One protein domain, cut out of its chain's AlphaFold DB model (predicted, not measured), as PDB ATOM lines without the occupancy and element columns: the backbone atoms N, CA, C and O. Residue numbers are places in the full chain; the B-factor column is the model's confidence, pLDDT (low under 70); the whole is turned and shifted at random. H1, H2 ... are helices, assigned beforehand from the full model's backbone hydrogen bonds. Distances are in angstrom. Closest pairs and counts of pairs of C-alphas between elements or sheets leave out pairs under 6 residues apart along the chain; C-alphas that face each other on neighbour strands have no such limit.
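Overview. This is residues 269 to 333 of the 333 residues of the protein "Helicase ATP-binding domain-containing protein" of Sphingomonas sp. BHC-A (UniProt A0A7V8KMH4). A long helix, H2, lies in the middle, with H3 folded back beside it as a helical hairpin and the short helix H1 packed on the other side of H2. The two helices of the hairpin are joined by a wide loop, residues 301 to 317, from which residues 303 to 308 stick out. The printed part has 65 residues with three named helices, in the order H1, H2, H3, and no named strand; its class is all helix. It is only just compact, close to loose, with a radius of gyration of the C-alphas of 12.8 A and spans of 40 by 27 by 16 A.

Arrangement. H2, residues 280 to 300, is the longest helix and touches H3, residues 318 to 332. Their closest C-alphas are those of Pro 281 and Ala 327, 4.7 A apart. The two form a hairpin, running opposite ways at a shallow tilt of 31 degrees. H2 also touches H1, residues 269 to 274, with its residues 283 to 287 alone. The closest C-alphas there are those of Ile 273 and Ala 287, 5.7 A apart. H1 and H2 run the same way at a steep tilt of 46 degrees. H1 and H3 are apart. In H1, H2 and H3 every O i to N i+4 pair is within hydrogen-bond range.

Along the chain. H2 measures 30.6 A from C-alpha 280 at (32.613, -43.777, 54.790) to C-alpha 300 at (24.381, -28.564, 29.504). H3 measures 21.1 A and ends with C-alpha 332 at (45.338, -48.813, 50.614). H1 measures 8.7 A from C-alpha 269 to C-alpha 274.

Size, cuts and confidence. The two C-alphas farthest apart, those of Gly 301 and Asn 333, are 40.7 A from each other. The printed part has no cut, and Asn 333 is the chain's last residue. The link from H1 to H2 is tight, with 5 residues, and that from H2 to H3 is long, with 17. The mean pLDDT of the printed part is 87.2; residues 301 to 307 and residue 333 are under 70.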
ATOM      1  N   TRP A 269      23.284 -48.006  49.883       92.62
ATOM      2  CA  TRP A 269      24.234 -46.898  49.638       92.62
ATOM      3  C   TRP A 269      23.625 -45.736  48.851       92.62
ATOM      4  O   TRP A 269      23.794 -44.576  49.209       92.62
ATOM      5  N   LEU A 270      22.845 -46.036  47.808       92.06
ATOM      6  CA  LEU A 270      22.249 -44.997  46.977       92.06
ATOM      7  C   LEU A 270      21.223 -44.168  47.762       92.06
ATOM      8  O   LEU A 270      21.121 -42.967  47.543       92.06
ATOM      9  N   LYS A 271      20.489 -44.780  48.705       93.56
ATOM     10  CA  LYS A 271      19.557 -44.040  49.569       93.56
ATOM     11  C   LYS A 271      20.300 -43.093  50.502       93.56
ATOM     12  O   LYS A 271      19.848 -41.970  50.672       93.56
ATOM     13  N   ARG A 272      21.434 -43.536  51.054       94.69
ATOM     14  CA  ARG A 272      22.317 -42.706  51.884       94.69
ATOM     15  C   ARG A 272      22.854 -41.504  51.117       94.69
ATOM     16  O   ARG A 272      22.715 -40.385  51.583       94.69
ATOM     17  N   ILE A 273      23.357 -41.716  49.901       93.81
ATOM     18  CA  ILE A 273      23.836 -40.615  49.051       93.81
ATOM     19  C   ILE A 273      22.707 -39.640  48.698       93.81
ATOM     20  O   ILE A 273      22.912 -38.432  48.719       93.81
ATOM     21  N   VAL A 274      21.506 -40.134  48.384       92.38
ATOM     22  CA  VAL A 274      20.347 -39.266  48.096       92.38
ATOM     23  C   VAL A 274      19.899 -38.477  49.330       92.38
ATOM     24  O   VAL A 274      19.405 -37.363  49.183       92.38
ATOM     25  N   ALA A 275      20.072 -39.037  50.528       94.06
ATOM     26  CA  ALA A 275      19.771 -38.382  51.798       94.06
ATOM     27  C   ALA A 275      20.897 -37.461  52.307       94.06
ATOM     28  O   ALA A 275      20.736 -36.891  53.380       94.06
ATOM     29  N   ASP A 276      21.996 -37.306  51.556       92.69
ATOM     30  CA  ASP A 276      23.194 -36.553  51.962       92.69
ATOM     31  C   ASP A 276      23.876 -37.106  53.234       92.69
ATOM     32  O   ASP A 276      24.460 -36.388  54.038       92.69
ATOM     33  N   GLU A 277      23.811 -38.429  53.414       95.19
ATOM     34  CA  GLU A 277      24.379 -39.153  54.558       95.19
ATOM     35  C   GLU A 277      25.341 -40.278  54.101       95.19
ATOM     36  O   GLU A 277      25.115 -41.451  54.424       95.19
ATOM     37  N   PRO A 278      26.398 -39.987  53.310       93.94
ATOM     38  CA  PRO A 278      27.306 -41.018  52.808       93.94
ATOM     39  C   PRO A 278      28.036 -41.744  53.948       93.94
ATOM     40  O   PRO A 278      28.568 -41.130  54.875       93.94
ATOM     41  N   PHE A 279      28.104 -43.073  53.859       91.69
ATOM     42  CA  PHE A 279      28.794 -43.908  54.836       91.69
ATOM     43  C   PHE A 279      30.222 -44.235  54.386       91.69
ATOM     44  O   PHE A 279      30.455 -45.115  53.557       91.69
ATOM     45  N   GLY A 280      31.186 -43.543  54.994       93.38
ATOM     46  CA  GLY A 280      32.613 -43.777  54.790       93.38
ATOM     47  C   GLY A 280      33.186 -43.167  53.500       93.38
ATOM     48  O   GLY A 280      32.447 -42.610  52.684       93.38
ATOM     49  N   PRO A 281      34.514 -43.268  53.306       95.19
ATOM     50  CA  PRO A 281      35.227 -42.507  52.276       95.19
ATOM     51  C   PRO A 281      34.817 -42.843  50.836       95.19
ATOM     52  O   PRO A 281      34.745 -41.964  49.981       95.19
ATOM     53  N   VAL A 282      34.484 -44.106  50.544       95.56
ATOM     54  CA  VAL A 282      34.091 -44.504  49.182       95.56
ATOM     55  C   VAL A 282      32.687 -44.000  48.831       95.56
ATOM     56  O   VAL A 282      32.464 -43.563  47.705       95.56
ATOM     57  N   GLU A 283      31.733 -44.003  49.771       96.00
ATOM     58  CA  GLU A 283      30.415 -43.394  49.522       96.00
ATOM     59  C   GLU A 283      30.512 -41.868  49.394       96.00
ATOM     60  O   GLU A 283      29.781 -41.293  48.589       96.00
ATOM     61  N   GLN A 284      31.435 -41.219  50.114       96.12
ATOM     62  CA  GLN A 284      31.718 -39.788  49.951       96.12
ATOM     63  C   GLN A 284      32.270 -39.475  48.556       96.12
ATOM     64  O   GLN A 284      31.779 -38.557  47.902       96.12
ATOM     65  N   LEU A 285      33.207 -40.284  48.048       96.25
ATOM     66  CA  LEU A 285      33.669 -40.178  46.663       96.25
ATOM     67  C   LEU A 285      32.509 -40.337  45.670       96.25
ATOM     68  O   LEU A 285      32.349 -39.516  44.770       96.25
ATOM     69  N   LEU A 286      31.662 -41.358  45.839       95.00
ATOM     70  CA  LEU A 286      30.502 -41.566  44.965       95.00
ATOM     71  C   LEU A 286      29.505 -40.396  45.031       95.00
ATOM     72  O   LEU A 286      28.921 -40.035  44.009       95.00
ATOM     73  N   ALA A 287      29.324 -39.785  46.204       95.00
ATOM     74  CA  ALA A 287      28.493 -38.598  46.377       95.00
ATOM     75  C   ALA A 287      29.091 -37.375  45.662       95.00
ATOM     76  O   ALA A 287      28.361 -36.683  44.951       95.00
ATOM     77  N   ALA A 288      30.405 -37.151  45.767       94.81
ATOM     78  CA  ALA A 288      31.109 -36.066  45.078       94.81
ATOM     79  C   ALA A 288      31.075 -36.225  43.546       94.81
ATOM     80  O   ALA A 288      30.769 -35.273  42.822       94.81
ATOM     81  N   VAL A 289      31.296 -37.447  43.042       94.06
ATOM     82  CA  VAL A 289      31.152 -37.778  41.612       94.06
ATOM     83  C   VAL A 289      29.728 -37.486  41.149       94.06
ATOM     84  O   VAL A 289      29.531 -36.805  40.142       94.06
ATOM     85  N   ARG A 290      28.723 -37.941  41.907       92.00
ATOM     86  CA  ARG A 290      27.319 -37.662  41.603       92.00
ATOM     87  C   ARG A 290      27.058 -36.154  41.564       92.00
ATOM     88  O   ARG A 290      26.473 -35.681  40.599       92.00
ATOM     89  N   GLY A 291      27.507 -35.398  42.564       90.94
ATOM     90  CA  GLY A 291      27.366 -33.940  42.595       90.94
ATOM     91  C   GLY A 291      27.935 -33.270  41.343       90.94
ATOM     92  O   GLY A 291      27.246 -32.474  40.709       90.94
ATOM     93  N   THR A 292      29.137 -33.681  40.928       91.88
ATOM     94  CA  THR A 292      29.807 -33.174  39.717       91.88
ATOM     95  C   THR A 292      28.997 -33.460  38.452       91.88
ATOM     96  O   THR A 292      28.775 -32.561  37.642       91.88
ATOM     97  N   VAL A 293      28.512 -34.696  38.289       91.56
ATOM     98  CA  VAL A 293      27.700 -35.101  37.129       91.56
ATOM     99  C   VAL A 293      26.406 -34.290  37.058       91.56
ATOM    100  O   VAL A 293      26.071 -33.765  36.001       91.56
ATOM    101  N   TYR A 294      25.695 -34.138  38.178       89.00
ATOM    102  CA  TYR A 294      24.441 -33.380  38.208       89.00
ATOM    103  C   TYR A 294      24.651 -31.882  37.970       89.00
ATOM    104  O   TYR A 294      23.839 -31.273  37.278       89.00
ATOM    105  N   ALA A 295      25.723 -31.293  38.508       88.50
ATOM    106  CA  ALA A 295      26.057 -29.891  38.261       88.50
ATOM    107  C   ALA A 295      26.311 -29.643  36.767       88.50
ATOM    108  O   ALA A 295      25.727 -28.736  36.183       88.50
ATOM    109  N   ARG A 296      27.097 -30.512  36.119       89.19
ATOM    110  CA  ARG A 296      27.419 -30.380  34.691       89.19
ATOM    111  C   ARG A 296      26.234 -30.672  33.778       89.19
ATOM    112  O   ARG A 296      26.036 -29.946  32.813       89.19
ATOM    113  N   ALA A 297      25.424 -31.678  34.098       85.81
ATOM    114  CA  ALA A 297      24.208 -31.975  33.341       85.81
ATOM    115  C   ALA A 297      23.184 -30.827  33.414       85.81
ATOM    116  O   ALA A 297      22.500 -30.526  32.435       85.81
ATOM    117  N   ALA A 298      23.091 -30.155  34.568       78.62
ATOM    118  CA  ALA A 298      22.259 -28.964  34.712       78.62
ATOM    119  C   ALA A 298      22.756 -27.811  33.821       78.62
ATOM    120  O   ALA A 298      21.932 -27.119  33.220       78.62
ATOM    121  N   ASP A 299      24.076 -27.646  33.689       71.38
ATOM    122  CA  ASP A 299      24.691 -26.616  32.844       71.38
ATOM    123  C   ASP A 299      24.537 -26.898  31.338       71.38
ATOM    124  O   ASP A 299      24.374 -25.964  30.548       71.38
ATOM    125  N   THR A 300      24.548 -28.169  30.917       72.94
ATOM    126  CA  THR A 300      24.381 -28.564  29.504       72.94
ATOM    127  C   THR A 300      22.918 -28.629  29.056       72.94
ATOM    128  O   THR A 300      22.646 -28.704  27.856       72.94
ATOM    129  N   GLY A 301      21.961 -28.567  29.989       65.25
ATOM    130  CA  GLY A 301      20.531 -28.701  29.692       65.25
ATOM    131  C   GLY A 301      20.119 -30.123  29.292       65.25
ATOM    132  O   GLY A 301      19.024 -30.317  28.758       65.25
ATOM    133  N   GLU A 302      20.973 -31.116  29.549       63.25
ATOM    134  CA  GLU A 302      20.675 -32.532  29.349       63.25
ATOM    135  C   GLU A 302      19.712 -33.007  30.444       63.25
ATOM    136  O   GLU A 302      20.093 -33.475  31.515       63.25
ATOM    137  N   ALA A 303      18.411 -32.853  30.191       55.69
ATOM    138  CA  ALA A 303      17.396 -33.532  30.983       55.69
ATOM    139  C   ALA A 303      17.497 -35.047  30.742       55.69
ATOM    140  O   ALA A 303      17.622 -35.466  29.592       55.69
ATOM    141  N   ASP A 304      17.406 -35.837  31.818       58.22
ATOM    142  CA  ASP A 304      17.428 -37.310  31.845       58.22
ATOM    143  C   ASP A 304      16.495 -37.905  30.771       58.22
ATOM    144  O   ASP A 304      15.297 -38.114  30.979       58.22
ATOM    145  N   ALA A 305      17.045 -38.137  29.577       54.28
ATOM    146  CA  ALA A 305      16.332 -38.643  28.408       54.28
ATOM    147  C   ALA A 305      16.154 -40.174  28.468       54.28
ATOM    148  O   ALA A 305      15.939 -40.820  27.442       54.28
ATOM    149  N   GLY A 306      16.262 -40.768  29.663       52.09
ATOM    150  CA  GLY A 306      16.212 -42.212  29.894       52.09
ATOM    151  C   GLY A 306      17.550 -42.930  29.687       52.09
ATOM    152  O   GLY A 306      17.621 -44.145  29.886       52.09
ATOM    153  N   TYR A 307      18.599 -42.193  29.325       56.69
ATOM    154  CA  TYR A 307      19.992 -42.627  29.346       56.69
ATOM    155  C   TYR A 307      20.642 -41.909  30.531       56.69
ATOM    156  O   TYR A 307      20.465 -40.703  30.670       56.69
ATOM    157  N   GLY A 308      21.296 -42.647  31.432       74.38
ATOM    158  CA  GLY A 308      21.866 -42.065  32.652       74.38
ATOM    159  C   GLY A 308      22.802 -40.883  32.364       74.38
ATOM    160  O   GLY A 308      23.376 -40.797  31.285       74.38
ATOM    161  N   LEU A 309      22.951 -39.981  33.336       87.25
ATOM    162  CA  LEU A 309      23.833 -38.819  33.214       87.25
ATOM    163  C   LEU A 309      25.306 -39.239  33.281       87.25
ATOM    164  O   LEU A 309      25.693 -40.008  34.165       87.25
ATOM    165  N   GLU A 310      26.127 -38.680  32.399       88.50
ATOM    166  CA  GLU A 310      27.574 -38.882  32.365       88.50
ATOM    167  C   GLU A 310      28.300 -37.566  32.074       88.50
ATOM    168  O   GLU A 310      27.727 -36.616  31.548       88.50
ATOM    169  N   THR A 311      29.566 -37.471  32.474       89.38
ATOM    170  CA  THR A 311      30.404 -36.307  32.183       89.38
ATOM    171  C   THR A 311      31.868 -36.723  32.167       89.38
ATOM    172  O   THR A 311      32.268 -37.629  32.903       89.38
ATOM    173  N   GLU A 312      32.683 -36.071  31.341       90.38
ATOM    174  CA  GLU A 312      34.128 -36.282  31.355       90.38
ATOM    175  C   GLU A 312      34.742 -35.773  32.665       90.38
ATOM    176  O   GLU A 312      34.318 -34.755  33.216       90.38
ATOM    177  N   LEU A 313      35.809 -36.425  33.137       90.25
ATOM    178  CA  LEU A 313      36.615 -35.936  34.259       90.25
ATOM    179  C   LEU A 313      37.608 -34.854  33.791       90.25
ATOM    180  O   LEU A 313      38.822 -35.031  33.851       90.25
ATOM    181  N   ALA A 314      37.094 -33.729  33.302       89.69
ATOM    182  CA  ALA A 314      37.880 -32.515  33.076       89.69
ATOM    183  C   ALA A 314      37.843 -31.634  34.333       89.69
ATOM    184  O   ALA A 314      36.771 -31.496  34.906       89.69
ATOM    185  N   GLU A 315      38.970 -31.053  34.758       88.94
ATOM    186  CA  GLU A 315      39.047 -30.061  35.856       88.94
ATOM    187  C   GLU A 315      38.229 -30.442  37.114       88.94
ATOM    188  O   GLU A 315      37.198 -29.826  37.397       88.94
ATOM    189  N   PRO A 316      38.629 -31.495  37.857       91.62
ATOM    190  CA  PRO A 316      37.917 -31.892  39.068       91.62
ATOM    191  C   PRO A 316      38.006 -30.792  40.132       91.62
ATOM    192  O   PRO A 316      39.063 -30.182  40.321       91.62
ATOM    193  N   ASP A 317      36.902 -30.546  40.838       91.12
ATOM    194  CA  ASP A 317      36.888 -29.581  41.934       91.12
ATOM    195  C   ASP A 317      37.647 -30.102  43.169       91.12
ATOM    196  O   ASP A 317      38.007 -31.279  43.276       91.12
ATOM    197  N   GLY A 318      37.928 -29.202  44.117       93.50
ATOM    198  CA  GLY A 318      38.682 -29.555  45.322       93.50
ATOM    199  C   GLY A 318      38.001 -30.643  46.157       93.50
ATOM    200  O   GLY A 318      38.690 -31.514  46.681       93.50
ATOM    201  N   ALA A 319      36.666 -30.631  46.222       92.38
ATOM    202  CA  ALA A 319      35.887 -31.596  46.993       92.38
ATOM    203  C   ALA A 319      35.989 -33.014  46.408       92.38
ATOM    204  O   ALA A 319      36.196 -33.976  47.147       92.38
ATOM    205  N   LEU A 320      35.907 -33.153  45.082       95.25
ATOM    206  CA  LEU A 320      36.077 -34.426  44.391       95.25
ATOM    207  C   LEU A 320      37.504 -34.960  44.545       95.25
ATOM    208  O   LEU A 320      37.688 -36.155  44.784       95.25
ATOM    209  N   VAL A 321      38.515 -34.092  44.435       96.56
ATOM    210  CA  VAL A 321      39.920 -34.486  44.626       96.56
ATOM    211  C   VAL A 321      40.173 -34.954  46.061       96.56
ATOM    212  O   VAL A 321      40.820 -35.983  46.255       96.56
ATOM    213  N   GLU A 322      39.660 -34.237  47.060       97.00
ATOM    214  CA  GLU A 322      39.790 -34.603  48.475       97.00
ATOM    215  C   GLU A 322      39.104 -35.945  48.768       97.00
ATOM    216  O   GLU A 322      39.754 -36.867  49.266       97.00
ATOM    217  N   ALA A 323      37.851 -36.117  48.337       96.25
ATOM    218  CA  ALA A 323      37.117 -37.370  48.508       96.25
ATOM    219  C   ALA A 323      37.811 -38.557  47.812       96.25
ATOM    220  O   ALA A 323      37.845 -39.666  48.348       96.25
ATOM    221  N   ALA A 324      38.416 -38.338  46.637       95.44
ATOM    222  CA  ALA A 324      39.188 -39.367  45.941       95.44
ATOM    223  C   ALA A 324      40.453 -39.771  46.713       95.44
ATOM    224  O   ALA A 324      40.773 -40.958  46.788       95.44
ATOM    225  N   GLN A 325      41.161 -38.811  47.316       96.12
ATOM    226  CA  GLN A 325      42.339 -39.094  48.140       96.12
ATOM    227  C   GLN A 325      41.977 -39.858  49.414       96.12
ATOM    228  O   GLN A 325      42.690 -40.788  49.793       96.12
ATOM    229  N   GLU A 326      40.884 -39.486  50.077       95.94
ATOM    230  CA  GLU A 326      40.409 -40.189  51.269       95.94
ATOM    231  C   GLU A 326      39.949 -41.611  50.944       95.94
ATOM    232  O   GLU A 326      40.322 -42.549  51.650       95.94
ATOM    233  N   ALA A 327      39.214 -41.794  49.842       94.56
ATOM    234  CA  ALA A 327      38.824 -43.114  49.360       94.56
ATOM    235  C   ALA A 327      40.043 -43.985  49.017       94.56
ATOM    236  O   ALA A 327      40.083 -45.144  49.420       94.56
ATOM    237  N   ALA A 328      41.054 -43.433  48.338       93.44
ATOM    238  CA  ALA A 328      42.290 -44.155  48.035       93.44
ATOM    239  C   ALA A 328      43.013 -44.603  49.314       93.44
ATOM    240  O   ALA A 328      43.297 -45.785  49.479       93.44
ATOM    241  N   ARG A 329      43.208 -43.695  50.285       93.75
ATOM    242  CA  ARG A 329      43.814 -44.041  51.584       93.75
ATOM    243  C   ARG A 329      43.017 -45.108  52.334       93.75
ATOM    244  O   ARG A 329      43.613 -45.931  53.014       93.75
ATOM    245  N   ALA A 330      41.690 -45.087  52.252       91.38
ATOM    246  CA  ALA A 330      40.850 -46.074  52.925       91.38
ATOM    247  C   ALA A 330      40.926 -47.472  52.292       91.38
ATOM    248  O   ALA A 330      40.614 -48.450  52.964       91.38
ATOM    249  N   LEU A 331      41.306 -47.562  51.014       87.19
ATOM    250  CA  LEU A 331      41.477 -48.827  50.297       87.19
ATOM    251  C   LEU A 331      42.924 -49.348  50.329       87.19
ATOM    252  O   LEU A 331      43.119 -50.550  50.161       87.19
ATOM    253  N   ASP A 332      43.909 -48.468  50.542       84.25
ATOM    254  CA  ASP A 332      45.338 -48.813  50.614       84.25
ATOM    255  C   ASP A 332      45.816 -49.238  52.020       84.25
ATOM    256  O   ASP A 332      46.841 -49.915  52.126       84.25
ATOM    257  N   ASN A 333      45.116 -48.819  53.084       59.72
ATOM    258  CA  ASN A 333      45.424 -49.173  54.483       59.72
ATOM    259  C   ASN A 333      44.755 -50.483  54.911       59.72
ATOM    260  O   ASN A 333      45.388 -51.217  55.706       59.72
TER     261      ASN A 333